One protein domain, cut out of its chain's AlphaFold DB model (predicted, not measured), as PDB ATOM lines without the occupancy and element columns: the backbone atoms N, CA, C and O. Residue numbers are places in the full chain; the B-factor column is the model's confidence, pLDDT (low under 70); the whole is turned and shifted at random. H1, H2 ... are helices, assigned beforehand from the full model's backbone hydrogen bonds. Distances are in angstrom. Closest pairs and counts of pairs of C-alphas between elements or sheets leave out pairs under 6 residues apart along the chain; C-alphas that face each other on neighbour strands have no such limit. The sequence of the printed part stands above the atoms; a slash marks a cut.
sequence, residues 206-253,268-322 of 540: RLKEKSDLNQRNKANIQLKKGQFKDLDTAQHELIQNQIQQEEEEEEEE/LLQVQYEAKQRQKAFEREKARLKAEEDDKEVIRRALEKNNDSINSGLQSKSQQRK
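This is residues 206 to 253 and 268 to 322 of the 540 residues of an uncharacterized protein of Streblomastix strix (UniProt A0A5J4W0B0). What is the shape? Two long, nearly straight helices, H1 then H2, run side by side in opposite directions with an open gap between them, narrower by the cut than at the printed ends. How large is it? The printed part has 103 residues with two named helices and no named strand, an all-helix class. It is an extended rod of 81 by 33 by 7 A, radius of gyration of the C-alphas 25.5 A.

Do the helices meet? H1, residues 206 to 253, and H2, residues 268 to 322, are apart, and each stands free. Are their backbones well formed? In H2 every O i to N i+4 pair is within hydrogen-bond range; in H1 43 of 44 are.

Where does H1 run? From C-alpha 206 at (-66.517, 0.487, 5.574), it is 70.8 A long. Where does H2 end? At C-alpha 322, (-86.616, 7.863, 25.206), after 81.6 A.

Is anything missing? Residues 254 to 267 are not printed; C-alphas 253 and 268 are 15.6 A apart across the cut. Where is confidence low? Residues 225 to 230 and 232 are under 70.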
ATOM      1  N   ARG A 206     -67.103  -0.703   4.923       87.19
ATOM      2  CA  ARG A 206     -66.517   0.487   5.574       87.19
ATOM      3  C   ARG A 206     -66.753   0.514   7.085       87.19
ATOM      4  O   ARG A 206     -65.894   0.977   7.837       87.19
ATOM      5  N   LEU A 207     -67.911   0.046   7.556       88.06
ATOM      6  CA  LEU A 207     -68.190  -0.062   8.993       88.06
ATOM      7  C   LEU A 207     -67.321  -1.135   9.655       88.06
ATOM      8  O   LEU A 207     -66.813  -0.913  10.759       88.06
ATOM      9  N   LYS A 208     -67.102  -2.259   8.968       90.69
ATOM     10  CA  LYS A 208     -66.216  -3.326   9.439       90.69
ATOM     11  C   LYS A 208     -64.763  -2.856   9.532       90.69
ATOM     12  O   LYS A 208     -64.155  -3.005  10.589       90.69
ATOM     13  N   GLU A 209     -64.255  -2.175   8.507       89.12
ATOM     14  CA  GLU A 209     -62.902  -1.599   8.519       89.12
ATOM     15  C   GLU A 209     -62.702  -0.572   9.641       89.12
ATOM     16  O   GLU A 209     -61.668  -0.578  10.312       89.12
ATOM     17  N   LYS A 210     -63.698   0.285   9.906       86.81
ATOM     18  CA  LYS A 210     -63.643   1.234  11.031       86.81
ATOM     19  C   LYS A 210     -63.594   0.528  12.385       86.81
ATOM     20  O   LYS A 210     -62.875   0.981  13.276       86.81
ATOM     21  N   SER A 211     -64.340  -0.565  12.542       89.25
ATOM     22  CA  SER A 211     -64.322  -1.368  13.768       89.25
ATOM     23  C   SER A 211     -62.960  -2.034  13.976       89.25
ATOM     24  O   SER A 211     -62.368  -1.903  15.049       89.25
ATOM     25  N   ASP A 212     -62.407  -2.645  12.925       90.69
ATOM     26  CA  ASP A 212     -61.098  -3.305  12.963       90.69
ATOM     27  C   ASP A 212     -59.960  -2.305  13.226       90.69
ATOM     28  O   ASP A 212     -59.042  -2.580  14.006       90.69
ATOM     29  N   LEU A 213     -60.029  -1.105  12.638       89.44
ATOM     30  CA  LEU A 213     -59.066  -0.031  12.893       89.44
ATOM     31  C   LEU A 213     -59.120   0.443  14.351       89.44
ATOM     32  O   LEU A 213     -58.078   0.644  14.978       89.44
ATOM     33  N   ASN A 214     -60.321   0.579  14.917       84.06
ATOM     34  CA  ASN A 214     -60.489   0.976  16.312       84.06
ATOM     35  C   ASN A 214     -59.944  -0.101  17.274       84.06
ATOM     36  O   ASN A 214     -59.241   0.213  18.236       84.06
ATOM     37  N   GLN A 215     -60.166  -1.386  16.969       86.88
ATOM     38  CA  GLN A 215     -59.579  -2.496  17.730       86.88
ATOM     39  C   GLN A 215     -58.046  -2.507  17.660       86.88
ATOM     40  O   GLN A 215     -57.390  -2.661  18.694       86.88
ATOM     41  N   ARG A 216     -57.455  -2.276  16.477       86.81
ATOM     42  CA  ARG A 216     -55.991  -2.156  16.320       86.81
ATOM     43  C   ARG A 216     -55.421  -0.980  17.110       86.81
ATOM     44  O   ARG A 216     -54.396  -1.133  17.773       86.81
ATOM     45  N   ASN A 217     -56.090   0.171  17.096       83.94
ATOM     46  CA  ASN A 217     -55.658   1.336  17.871       83.94
ATOM     47  C   ASN A 217     -55.719   1.065  19.379       83.94
ATOM     48  O   ASN A 217     -54.765   1.375  20.093       83.94
ATOM     49  N   LYS A 218     -56.781   0.408  19.859       86.38
ATOM     50  CA  LYS A 218     -56.900  -0.003  21.265       86.38
ATOM     51  C   LYS A 218     -55.778  -0.964  21.679       86.38
ATOM     52  O   LYS A 218     -55.185  -0.777  22.740       86.38
ATOM     53  N   ALA A 219     -55.438  -1.937  20.830       82.69
ATOM     54  CA  ALA A 219     -54.329  -2.862  21.074       82.69
ATOM     55  C   ALA A 219     -52.962  -2.149  21.112       82.69
ATOM     56  O   ALA A 219     -52.158  -2.402  22.008       82.69
ATOM     57  N   ASN A 220     -52.717  -1.198  20.204       79.69
ATOM     58  CA  ASN A 220     -51.481  -0.405  20.194       79.69
ATOM     59  C   ASN A 220     -51.337   0.489  21.434       79.69
ATOM     60  O   ASN A 220     -50.235   0.633  21.963       79.69
ATOM     61  N   ILE A 221     -52.435   1.072  21.926       76.56
ATOM     62  CA  ILE A 221     -52.426   1.854  23.170       76.56
ATOM     63  C   ILE A 221     -52.100   0.950  24.367       76.56
ATOM     64  O   ILE A 221     -51.300   1.336  25.217       76.56
ATOM     65  N   GLN A 222     -52.659  -0.264  24.423       74.06
ATOM     66  CA  GLN A 222     -52.350  -1.225  25.487       74.06
ATOM     67  C   GLN A 222     -50.885  -1.682  25.460       74.06
ATOM     68  O   GLN A 222     -50.249  -1.714  26.513       74.06
ATOM     69  N   LEU A 223     -50.325  -1.956  24.276       76.00
ATOM     70  CA  LEU A 223     -48.904  -2.292  24.122       76.00
ATOM     71  C   LEU A 223     -47.990  -1.150  24.589       76.00
ATOM     72  O   LEU A 223     -47.041  -1.394  25.331       76.00
ATOM     73  N   LYS A 224     -48.310   0.102  24.236       71.19
ATOM     74  CA  LYS A 224     -47.556   1.272  24.716       71.19
ATOM     75  C   LYS A 224     -47.656   1.441  26.235       71.19
ATOM     76  O   LYS A 224     -46.638   1.671  26.875       71.19
ATOM     77  N   LYS A 225     -48.846   1.280  26.829       67.31
ATOM     78  CA  LYS A 225     -49.030   1.372  28.292       67.31
ATOM     79  C   LYS A 225     -48.206   0.327  29.063       67.31
ATOM     80  O   LYS A 225     -47.792   0.617  30.179       67.31
ATOM     81  N   GLY A 226     -47.956  -0.852  28.487       68.56
ATOM     82  CA  GLY A 226     -47.040  -1.844  29.067       68.56
ATOM     83  C   GLY A 226     -45.585  -1.368  29.059       68.56
ATOM     84  O   GLY A 226     -44.944  -1.351  30.101       68.56
ATOM     85  N   GLN A 227     -45.107  -0.873  27.914       64.00
ATOM     86  CA  GLN A 227     -43.718  -0.419  27.751       64.00
ATOM     87  C   GLN A 227     -43.344   0.782  28.637       64.00
ATOM     88  O   GLN A 227     -42.202   0.879  29.073       64.00
ATOM     89  N   PHE A 228     -44.287   1.685  28.928       54.28
ATOM     90  CA  PHE A 228     -44.024   2.826  29.818       54.28
ATOM     91  C   PHE A 228     -43.856   2.422  31.289       54.28
ATOM     92  O   PHE A 228     -43.021   3.001  31.975       54.28
ATOM     93  N   LYS A 229     -44.575   1.398  31.767       63.38
ATOM     94  CA  LYS A 229     -44.420   0.916  33.153       63.38
ATOM     95  C   LYS A 229     -43.046   0.294  33.397       63.38
ATOM     96  O   LYS A 229     -42.455   0.497  34.455       63.38
ATOM     97  N   ASP A 230     -42.533  -0.429  32.408       64.31
ATOM     98  CA  ASP A 230     -41.213  -1.055  32.498       64.31
ATOM     99  C   ASP A 230     -40.093   0.003  32.472       64.31
ATOM    100  O   ASP A 230     -39.083  -0.147  33.160       64.31
ATOM    101  N   LEU A 231     -40.295   1.109  31.741       71.06
ATOM    102  CA  LEU A 231     -39.344   2.222  31.679       71.06
ATOM    103  C   LEU A 231     -39.269   3.001  33.004       71.06
ATOM    104  O   LEU A 231     -38.168   3.276  33.478       71.06
ATOM    105  N   ASP A 232     -40.415   3.306  33.620       69.31
ATOM    106  CA  ASP A 232     -40.467   4.005  34.915       69.31
ATOM    107  C   ASP A 232     -39.826   3.164  36.029       69.31
ATOM    108  O   ASP A 232     -39.106   3.682  36.883       69.31
ATOM    109  N   THR A 233     -40.027   1.842  35.986       75.50
ATOM    110  CA  THR A 233     -39.420   0.914  36.952       75.50
ATOM    111  C   THR A 233     -37.895   0.889  36.809       75.50
ATOM    112  O   THR A 233     -37.186   0.991  37.808       75.50
ATOM    113  N   ALA A 234     -37.382   0.837  35.575       75.81
ATOM    114  CA  ALA A 234     -35.943   0.859  35.312       75.81
ATOM    115  C   ALA A 234     -35.285   2.198  35.700       75.81
ATOM    116  O   ALA A 234     -34.164   2.210  36.205       75.81
ATOM    117  N   GLN A 235     -35.974   3.328  35.498       76.81
ATOM    118  CA  GLN A 235     -35.481   4.635  35.948       76.81
ATOM    119  C   GLN A 235     -35.429   4.730  37.474       76.81
ATOM    120  O   GLN A 235     -34.443   5.221  38.020       76.81
ATOM    121  N   HIS A 236     -36.450   4.223  38.168       75.38
ATOM    122  CA  HIS A 236     -36.453   4.188  39.626       75.38
ATOM    123  C   HIS A 236     -35.326   3.299  40.179       75.38
ATOM    124  O   HIS A 236     -34.654   3.684  41.133       75.38
ATOM    125  N   GLU A 237     -35.074   2.137  39.571       83.69
ATOM    126  CA  GLU A 237     -33.975   1.242  39.961       83.69
ATOM    127  C   GLU A 237     -32.593   1.876  39.716       83.69
ATOM    128  O   GLU A 237     -31.706   1.770  40.560       83.69
ATOM    129  N   LEU A 238     -32.421   2.615  38.614       87.38
ATOM    130  CA  LEU A 238     -31.186   3.353  38.336       87.38
ATOM    131  C   LEU A 238     -30.907   4.440  39.387       87.38
ATOM    132  O   LEU A 238     -29.771   4.564  39.841       87.38
ATOM    133  N   ILE A 239     -31.935   5.195  39.790       82.38
ATOM    134  CA  ILE A 239     -31.813   6.234  40.823       82.38
ATOM    135  C   ILE A 239     -31.450   5.609  42.176       82.38
ATOM    136  O   ILE A 239     -30.572   6.120  42.865       82.38
ATOM    137  N   GLN A 240     -32.074   4.485  42.543       84.50
ATOM    138  CA  GLN A 240     -31.739   3.769  43.781       84.50
ATOM    139  C   GLN A 240     -30.281   3.287  43.783       84.50
ATOM    140  O   GLN A 240     -29.585   3.459  44.779       84.50
ATOM    141  N   ASN A 241     -29.790   2.766  42.655       87.38
ATOM    142  CA  ASN A 241     -28.396   2.338  42.534       87.38
ATOM    143  C   ASN A 241     -27.403   3.510  42.611       87.38
ATOM    144  O   ASN A 241     -26.321   3.335  43.161       87.38
ATOM    145  N   GLN A 242     -27.749   4.693  42.088       83.19
ATOM    146  CA  GLN A 242     -26.909   5.892  42.226       83.19
ATOM    147  C   GLN A 242     -26.830   6.373  43.674       83.19
ATOM    148  O   GLN A 242     -25.733   6.622  44.157       83.19
ATOM    149  N   ILE A 243     -27.966   6.436  44.377       81.81
ATOM    150  CA  ILE A 243     -27.998   6.816  45.798       81.81
ATOM    151  C   ILE A 243     -27.136   5.854  46.621       81.81
ATOM    152  O   ILE A 243     -26.342   6.287  47.445       81.81
ATOM    153  N   GLN A 244     -27.244   4.552  46.355       84.81
ATOM    154  CA  GLN A 244     -26.473   3.553  47.087       84.81
ATOM    155  C   GLN A 244     -24.962   3.639  46.809       84.81
ATOM    156  O   GLN A 244     -24.165   3.404  47.711       84.81
ATOM    157  N   GLN A 245     -24.556   4.022  45.593       84.50
ATOM    158  CA  GLN A 245     -23.148   4.293  45.278       84.50
ATOM    159  C   GLN A 245     -22.619   5.546  45.984       84.50
ATOM    160  O   GLN A 245     -21.489   5.533  46.461       84.50
ATOM    161  N   GLU A 246     -23.422   6.610  46.072       84.38
ATOM    162  CA  GLU A 246     -23.047   7.830  46.798       84.38
ATOM    163  C   GLU A 246     -22.890   7.564  48.306       84.38
ATOM    164  O   GLU A 246     -21.927   8.039  48.907       84.38
ATOM    165  N   GLU A 247     -23.773   6.753  48.902       83.94
ATOM    166  CA  GLU A 247     -23.660   6.327  50.306       83.94
ATOM    167  C   GLU A 247     -22.381   5.500  50.557       83.94
ATOM    168  O   GLU A 247     -21.675   5.739  51.538       83.94
ATOM    169  N   GLU A 248     -22.031   4.569  49.658       86.25
ATOM    170  CA  GLU A 248     -20.791   3.780  49.762       86.25
ATOM    171  C   GLU A 248     -19.523   4.648  49.612       86.25
ATOM    172  O   GLU A 248     -18.535   4.434  50.324       86.25
ATOM    173  N   GLU A 249     -19.531   5.648  48.722       85.50
ATOM    174  CA  GLU A 249     -18.410   6.590  48.572       85.50
ATOM    175  C   GLU A 249     -18.240   7.499  49.802       85.50
ATOM    176  O   GLU A 249     -17.101   7.784  50.201       85.50
ATOM    177  N   GLU A 250     -19.338   7.924  50.435       82.31
ATOM    178  CA  GLU A 250     -19.307   8.732  51.661       82.31
ATOM    179  C   GLU A 250     -18.748   7.927  52.852       82.31
ATOM    180  O   GLU A 250     -17.865   8.419  53.566       82.31
ATOM    181  N   GLU A 251     -19.152   6.657  53.006       81.12
ATOM    182  CA  GLU A 251     -18.589   5.753  54.023       81.12
ATOM    183  C   GLU A 251     -17.082   5.505  53.813       81.12
ATOM    184  O   GLU A 251     -16.300   5.497  54.774       81.12
ATOM    185  N   GLU A 252     -16.628   5.344  52.564       81.44
ATOM    186  CA  GLU A 252     -15.198   5.211  52.258       81.44
ATOM    187  C   GLU A 252     -14.396   6.484  52.581       81.44
ATOM    188  O   GLU A 252     -13.226   6.402  52.984       81.44
ATOM    189  N   GLU A 253     -14.979   7.668  52.381       78.38
ATOM    190  CA  GLU A 253     -14.346   8.935  52.749       78.38
ATOM    191  C   GLU A 253     -14.243   9.122  54.267       78.38
ATOM    192  O   GLU A 253     -13.214   9.623  54.742       78.38
ATOM    193  N   LEU A 268     -16.637  12.959  68.439       84.62
ATOM    194  CA  LEU A 268     -17.181  11.755  67.803       84.62
ATOM    195  C   LEU A 268     -18.575  11.402  68.348       84.62
ATOM    196  O   LEU A 268     -19.487  11.093  67.579       84.62
ATOM    197  N   LEU A 269     -18.772  11.489  69.670       88.56
ATOM    198  CA  LEU A 269     -20.083  11.269  70.290       88.56
ATOM    199  C   LEU A 269     -21.116  12.307  69.834       88.56
ATOM    200  O   LEU A 269     -22.288  11.966  69.642       88.56
ATOM    201  N   GLN A 270     -20.695  13.556  69.635       90.62
ATOM    202  CA  GLN A 270     -21.575  14.608  69.143       90.62
ATOM    203  C   GLN A 270     -21.968  14.392  67.675       90.62
ATOM    204  O   GLN A 270     -23.158  14.462  67.359       90.62
ATOM    205  N   VAL A 271     -21.020  14.027  66.806       86.94
ATOM    206  CA  VAL A 271     -21.300  13.691  65.396       86.94
ATOM    207  C   VAL A 271     -22.261  12.502  65.299       86.94
ATOM    208  O   VAL A 271     -23.262  12.574  64.585       86.94
ATOM    209  N   GLN A 272     -22.046  11.443  66.087       89.88
ATOM    210  CA  GLN A 272     -22.958  10.292  66.131       89.88
ATOM    211  C   GLN A 272     -24.367  10.668  66.617       89.88
ATOM    212  O   GLN A 272     -25.370  10.159  66.105       89.88
ATOM    213  N   TYR A 273     -24.471  11.564  67.603       94.31
ATOM    214  CA  TYR A 273     -25.762  12.062  68.071       94.31
ATOM    215  C   TYR A 273     -26.490  12.856  66.980       94.31
ATOM    216  O   TYR A 273     -27.681  12.629  66.748       94.31
ATOM    217  N   GLU A 274     -25.785  13.749  66.287       91.50
ATOM    218  CA  GLU A 274     -26.342  14.546  65.192       91.50
ATOM    219  C   GLU A 274     -26.778  13.672  64.009       91.50
ATOM    220  O   GLU A 274     -27.903  13.830  63.524       91.50
ATOM    221  N   ALA A 275     -25.966  12.687  63.612       88.56
ATOM    222  CA  ALA A 275     -26.318  11.709  62.580       88.56
ATOM    223  C   ALA A 275     -27.616  10.958  62.930       88.56
ATOM    224  O   ALA A 275     -28.540  10.862  62.116       88.56
ATOM    225  N   LYS A 276     -27.764  10.530  64.190       94.88
ATOM    226  CA  LYS A 276     -28.985   9.868  64.674       94.88
ATOM    227  C   LYS A 276     -30.216  10.781  64.642       94.88
ATOM    228  O   LYS A 276     -31.326  10.313  64.378       94.88
ATOM    229  N   GLN A 277     -30.055  12.080  64.910       93.62
ATOM    230  CA  GLN A 277     -31.161  13.038  64.782       93.62
ATOM    231  C   GLN A 277     -31.549  13.262  63.319       93.62
ATOM    232  O   GLN A 277     -32.745  13.317  63.022       93.62
ATOM    233  N   ARG A 278     -30.572  13.334  62.406       89.19
ATOM    234  CA  ARG A 278     -30.826  13.450  60.960       89.19
ATOM    235  C   ARG A 278     -31.595  12.243  60.429       89.19
ATOM    236  O   ARG A 278     -32.624  12.429  59.785       89.19
ATOM    237  N   GLN A 279     -31.189  11.027  60.793       89.88
ATOM    238  CA  GLN A 279     -31.897   9.804  60.402       89.88
ATOM    239  C   GLN A 279     -33.353   9.803  60.896       89.88
ATOM    240  O   GLN A 279     -34.284   9.522  60.143       89.88
ATOM    241  N   LYS A 280     -33.582  10.217  62.148       94.81
ATOM    242  CA  LYS A 280     -34.933  10.331  62.712       94.81
ATOM    243  C   LYS A 280     -35.779  11.415  62.030       94.81
ATOM    244  O   LYS A 280     -36.998  11.266  61.928       94.81
ATOM    245  N   ALA A 281     -35.166  12.517  61.597       91.44
ATOM    246  CA  ALA A 281     -35.846  13.554  60.822       91.44
ATOM    247  C   ALA A 281     -36.235  13.038  59.428       91.44
ATOM    248  O   ALA A 281     -37.373  13.240  59.005       91.44
ATOM    249  N   PHE A 282     -35.343  12.296  58.771       92.75
ATOM    250  CA  PHE A 282     -35.605  11.664  57.480       92.75
ATOM    251  C   PHE A 282     -36.764  10.657  57.544       92.75
ATOM    252  O   PHE A 282     -37.679  10.708  56.722       92.75
ATOM    253  N   GLU A 283     -36.808   9.794  58.564       93.06
ATOM    254  CA  GLU A 283     -37.925   8.854  58.757       93.06
ATOM    255  C   GLU A 283     -39.271   9.560  58.974       93.06
ATOM    256  O   GLU A 283     -40.304   9.107  58.473       93.06
ATOM    257  N   ARG A 284     -39.275  10.688  59.698       93.94
ATOM    258  CA  ARG A 284     -40.482  11.510  59.886       93.94
ATOM    259  C   ARG A 284     -40.957  12.120  58.576       93.94
ATOM    260  O   ARG A 284     -42.159  12.112  58.324       93.94
ATOM    261  N   GLU A 285     -40.041  12.613  57.752       93.56
ATOM    262  CA  GLU A 285     -40.387  13.187  56.453       93.56
ATOM    263  C   GLU A 285     -40.918  12.118  55.493       93.56
ATOM    264  O   GLU A 285     -41.955  12.309  54.861       93.56
ATOM    265  N   LYS A 286     -40.302  10.931  55.479       93.69
ATOM    266  CA  LYS A 286     -40.807   9.775  54.729       93.69
ATOM    267  C   LYS A 286     -42.221   9.375  55.169       93.69
ATOM    268  O   LYS A 286     -43.066   9.071  54.329       93.69
ATOM    269  N   ALA A 287     -42.501   9.397  56.474       94.06
ATOM    270  CA  ALA A 287     -43.843   9.138  56.996       94.06
ATOM    271  C   ALA A 287     -44.849  10.238  56.610       94.06
ATOM    272  O   ALA A 287     -45.997   9.922  56.298       94.06
ATOM    273  N   ARG A 288     -44.419  11.508  56.587       96.38
ATOM    274  CA  ARG A 288     -45.237  12.652  56.153       96.38
ATOM    275  C   ARG A 288     -45.632  12.534  54.682       96.38
ATOM    276  O   ARG A 288     -46.813  12.648  54.371       96.38
ATOM    277  N   LEU A 289     -44.670  12.241  53.805       93.56
ATOM    278  CA  LEU A 289     -44.916  12.057  52.370       93.56
ATOM    279  C   LEU A 289     -45.868  10.888  52.099       93.56
ATOM    280  O   LEU A 289     -46.776  11.014  51.283       93.56
ATOM    281  N   LYS A 290     -45.714   9.777  52.831       94.75
ATOM    282  CA  LYS A 290     -46.631   8.637  52.725       94.75
ATOM    283  C   LYS A 290     -48.061   8.996  53.142       94.75
ATOM    284  O   LYS A 290     -49.003   8.603  52.467       94.75
ATOM    285  N   ALA A 291     -48.226   9.759  54.224       93.44
ATOM    286  CA  ALA A 291     -49.545  10.225  54.650       93.44
ATOM    287  C   ALA A 291     -50.188  11.160  53.609       93.44
ATOM    288  O   ALA A 291     -51.375  11.038  53.325       93.44
ATOM    289  N   GLU A 292     -49.401  12.044  52.986       95.00
ATOM    290  CA  GLU A 292     -49.885  12.923  51.915       95.00
ATOM    291  C   GLU A 292     -50.317  12.134  50.662       95.00
ATOM    292  O   GLU A 292     -51.288  12.496  49.994       95.00
ATOM    293  N   GLU A 293     -49.615  11.049  50.333       94.62
ATOM    294  CA  GLU A 293     -49.986  10.151  49.236       94.62
ATOM    295  C   GLU A 293     -51.289   9.391  49.528       94.62
ATOM    296  O   GLU A 293     -52.172   9.335  48.665       94.62
ATOM    297  N   ASP A 294     -51.456   8.892  50.757       95.00
ATOM    298  CA  ASP A 294     -52.696   8.252  51.206       95.00
ATOM    299  C   ASP A 294     -53.888   9.233  51.139       95.00
ATOM    300  O   ASP A 294     -54.963   8.873  50.647       95.00
ATOM    301  N   ASP A 295     -53.700  10.495  51.543       94.69
ATOM    302  CA  ASP A 295     -54.728  11.543  51.447       94.69
ATOM    303  C   ASP A 295     -55.103  11.858  49.988       94.69
ATOM    304  O   ASP A 295     -56.289  11.969  49.646       94.69
ATOM    305  N   LYS A 296     -54.113  11.945  49.089       94.31
ATOM    306  CA  LYS A 296     -54.350  12.134  47.644       94.31
ATOM    307  C   LYS A 296     -55.154  10.982  47.048       94.31
ATOM    308  O   LYS A 296     -56.041  11.218  46.223       94.31
ATOM    309  N   GLU A 297     -54.893   9.750  47.471       96.00
ATOM    310  CA  GLU A 297     -55.629   8.572  47.010       96.00
ATOM    311  C   GLU A 297     -57.079   8.559  47.526       96.00
ATOM    312  O   GLU A 297     -58.004   8.204  46.787       96.00
ATOM    313  N   VAL A 298     -57.323   9.028  48.756       96.06
ATOM    314  CA  VAL A 298     -58.689   9.231  49.272       96.06
ATOM    315  C   VAL A 298     -59.446  10.265  48.435       96.06
ATOM    316  O   VAL A 298     -60.597  10.015  48.056       96.06
ATOM    317  N   ILE A 299     -58.807  11.390  48.095       92.56
ATOM    318  CA  ILE A 299     -59.401  12.423  47.229       92.56
ATOM    319  C   ILE A 299     -59.699  11.851  45.838       92.56
ATOM    320  O   ILE A 299     -60.806  12.038  45.326       92.56
ATOM    321  N   ARG A 300     -58.763  11.097  45.245       92.81
ATOM    322  CA  ARG A 300     -58.955  10.453  43.936       92.81
ATOM    323  C   ARG A 300     -60.175   9.527  43.940       92.81
ATOM    324  O   ARG A 300     -61.040   9.667  43.077       92.81
ATOM    325  N   ARG A 301     -60.315   8.659  44.950       93.56
ATOM    326  CA  ARG A 301     -61.486   7.767  45.083       93.56
ATOM    327  C   ARG A 301     -62.797   8.516  45.302       93.56
ATOM    328  O   ARG A 301     -63.851   8.039  44.882       93.56
ATOM    329  N   ALA A 302     -62.769   9.658  45.987       92.06
ATOM    330  CA  ALA A 302     -63.960  10.485  46.167       92.06
ATOM    331  C   ALA A 302     -64.417  11.112  44.838       92.06
ATOM    332  O   ALA A 302     -65.612  11.108  44.537       92.06
ATOM    333  N   LEU A 303     -63.473  11.593  44.025       92.19
ATOM    334  CA  LEU A 303     -63.759  12.132  42.692       92.19
ATOM    335  C   LEU A 303     -64.288  11.053  41.737       92.19
ATOM    336  O   LEU A 303     -65.268  11.296  41.034       92.19
ATOM    337  N   GLU A 304     -63.710   9.853  41.766       91.44
ATOM    338  CA  GLU A 304     -64.157   8.721  40.942       91.44
ATOM    339  C   GLU A 304     -65.615   8.334  41.249       91.44
ATOM    340  O   GLU A 304     -66.450   8.261  40.345       91.44
ATOM    341  N   LYS A 305     -65.982   8.246  42.536       91.50
ATOM    342  CA  LYS A 305     -67.374   7.996  42.958       91.50
ATOM    343  C   LYS A 305     -68.353   9.080  42.499       91.50
ATOM    344  O   LYS A 305     -69.503   8.774  42.175       91.50
ATOM    345  N   ASN A 306     -67.926  10.343  42.485       89.19
ATOM    346  CA  ASN A 306     -68.767  11.440  42.004       89.19
ATOM    347  C   ASN A 306     -68.988  11.351  40.489       89.19
ATOM    348  O   ASN A 306     -70.117  11.538  40.032       89.19
ATOM    349  N   ASN A 307     -67.957  10.993  39.723       86.62
ATOM    350  CA  ASN A 307     -68.074  10.804  38.276       86.62
ATOM    351  C   ASN A 307     -69.005   9.636  37.919       86.62
ATOM    352  O   ASN A 307     -69.853   9.782  37.035       86.62
ATOM    353  N   ASP A 308     -68.941   8.520  38.648       86.00
ATOM    354  CA  ASP A 308     -69.859   7.388  38.453       86.00
ATOM    355  C   ASP A 308     -71.324   7.763  38.744       86.00
ATOM    356  O   ASP A 308     -72.247   7.366  38.019       86.00
ATOM    357  N   SER A 309     -71.556   8.580  39.774       84.75
ATOM    358  CA  SER A 309     -72.888   9.105  40.107       84.75
ATOM    359  C   SER A 309     -73.436  10.021  39.002       84.75
ATOM    360  O   SER A 309     -74.595   9.897  38.591       84.75
ATOM    361  N   ILE A 310     -72.593  10.895  38.442       84.19
ATOM    362  CA  ILE A 310     -72.976  11.787  37.336       84.19
ATOM    363  C   ILE A 310     -73.290  10.976  36.070       84.19
ATOM    364  O   ILE A 310     -74.339  11.176  35.448       84.19
ATOM    365  N   ASN A 311     -72.432  10.016  35.718       80.31
ATOM    366  CA  ASN A 311     -72.601   9.197  34.517       80.31
ATOM    367  C   ASN A 311     -73.847   8.299  34.590       80.31
ATOM    368  O   ASN A 311     -74.612   8.219  33.621       80.31
ATOM    369  N   SER A 312     -74.119   7.682  35.743       80.75
ATOM    370  CA  SER A 312     -75.345   6.893  35.953       80.75
ATOM    371  C   SER A 312     -76.616   7.763  35.947       80.75
ATOM    372  O   SER A 312     -77.657   7.363  35.403       80.75
ATOM    373  N   GLY A 313     -76.534   9.001  36.447       81.19
ATOM    374  CA  GLY A 313     -77.611   9.992  36.362       81.19
ATOM    375  C   GLY A 313     -77.926  10.448  34.929       81.19
ATOM    376  O   GLY A 313     -79.090  10.644  34.572       81.19
ATOM    377  N   LEU A 314     -76.912  10.589  34.072       78.69
ATOM    378  CA  LEU A 314     -77.100  10.967  32.666       78.69
ATOM    379  C   LEU A 314     -77.681   9.819  31.829       78.69
ATOM    380  O   LEU A 314     -78.566  10.051  30.996       78.69
ATOM    381  N   GLN A 315     -77.251   8.579  32.076       76.75
ATOM    382  CA  GLN A 315     -77.810   7.407  31.395       76.75
ATOM    383  C   GLN A 315     -79.286   7.181  31.744       76.75
ATOM    384  O   GLN A 315     -80.094   6.961  30.838       76.75
ATOM    385  N   SER A 316     -79.666   7.311  33.018       77.31
ATOM    386  CA  SER A 316     -81.067   7.164  33.445       77.31
ATOM    387  C   SER A 316     -81.975   8.249  32.851       77.31
ATOM    388  O   SER A 316     -83.021   7.927  32.288       77.31
ATOM    389  N   LYS A 317     -81.545   9.520  32.844       79.06
ATOM    390  CA  LYS A 317     -82.295  10.615  32.193       79.06
ATOM    391  C   LYS A 317     -82.424  10.435  30.679       79.06
ATOM    392  O   LYS A 317     -83.459  10.778  30.108       79.06
ATOM    393  N   SER A 318     -81.397   9.901  30.016       76.25
ATOM    394  CA  SER A 318     -81.446   9.598  28.580       76.25
ATOM    395  C   SER A 318     -82.447   8.481  28.269       76.25
ATOM    396  O   SER A 318     -83.227   8.598  27.323       76.25
ATOM    397  N   GLN A 319     -82.493   7.430  29.094       77.94
ATOM    398  CA  GLN A 319     -83.476   6.352  28.952       77.94
ATOM    399  C   GLN A 319     -84.904   6.834  29.234       77.94
ATOM    400  O   GLN A 319     -85.807   6.504  28.467       77.94
ATOM    401  N   GLN A 320     -85.093   7.686  30.244       76.62
ATOM    402  CA  GLN A 320     -86.400   8.261  30.569       76.62
ATOM    403  C   GLN A 320     -86.919   9.190  29.457       76.62
ATOM    404  O   GLN A 320     -88.076   9.113  29.062       76.62
ATOM    405  N   ARG A 321     -86.052  10.006  28.840       75.00
ATOM    406  CA  ARG A 321     -86.448  10.818  27.674       75.00
ATOM    407  C   ARG A 321     -86.863   9.963  26.476       75.00
ATOM    408  O   ARG A 321     -87.756  10.364  25.736       75.00
ATOM    409  N   LYS A 322     -86.235   8.800  26.274       73.38
ATOM    410  CA  LYS A 322     -86.616   7.863  25.206       73.38
ATOM    411  C   LYS A 322     -87.964   7.192  25.484       73.38
ATOM    412  O   LYS A 322     -88.749   7.054  24.550       73.38
TER     413      LYS A 322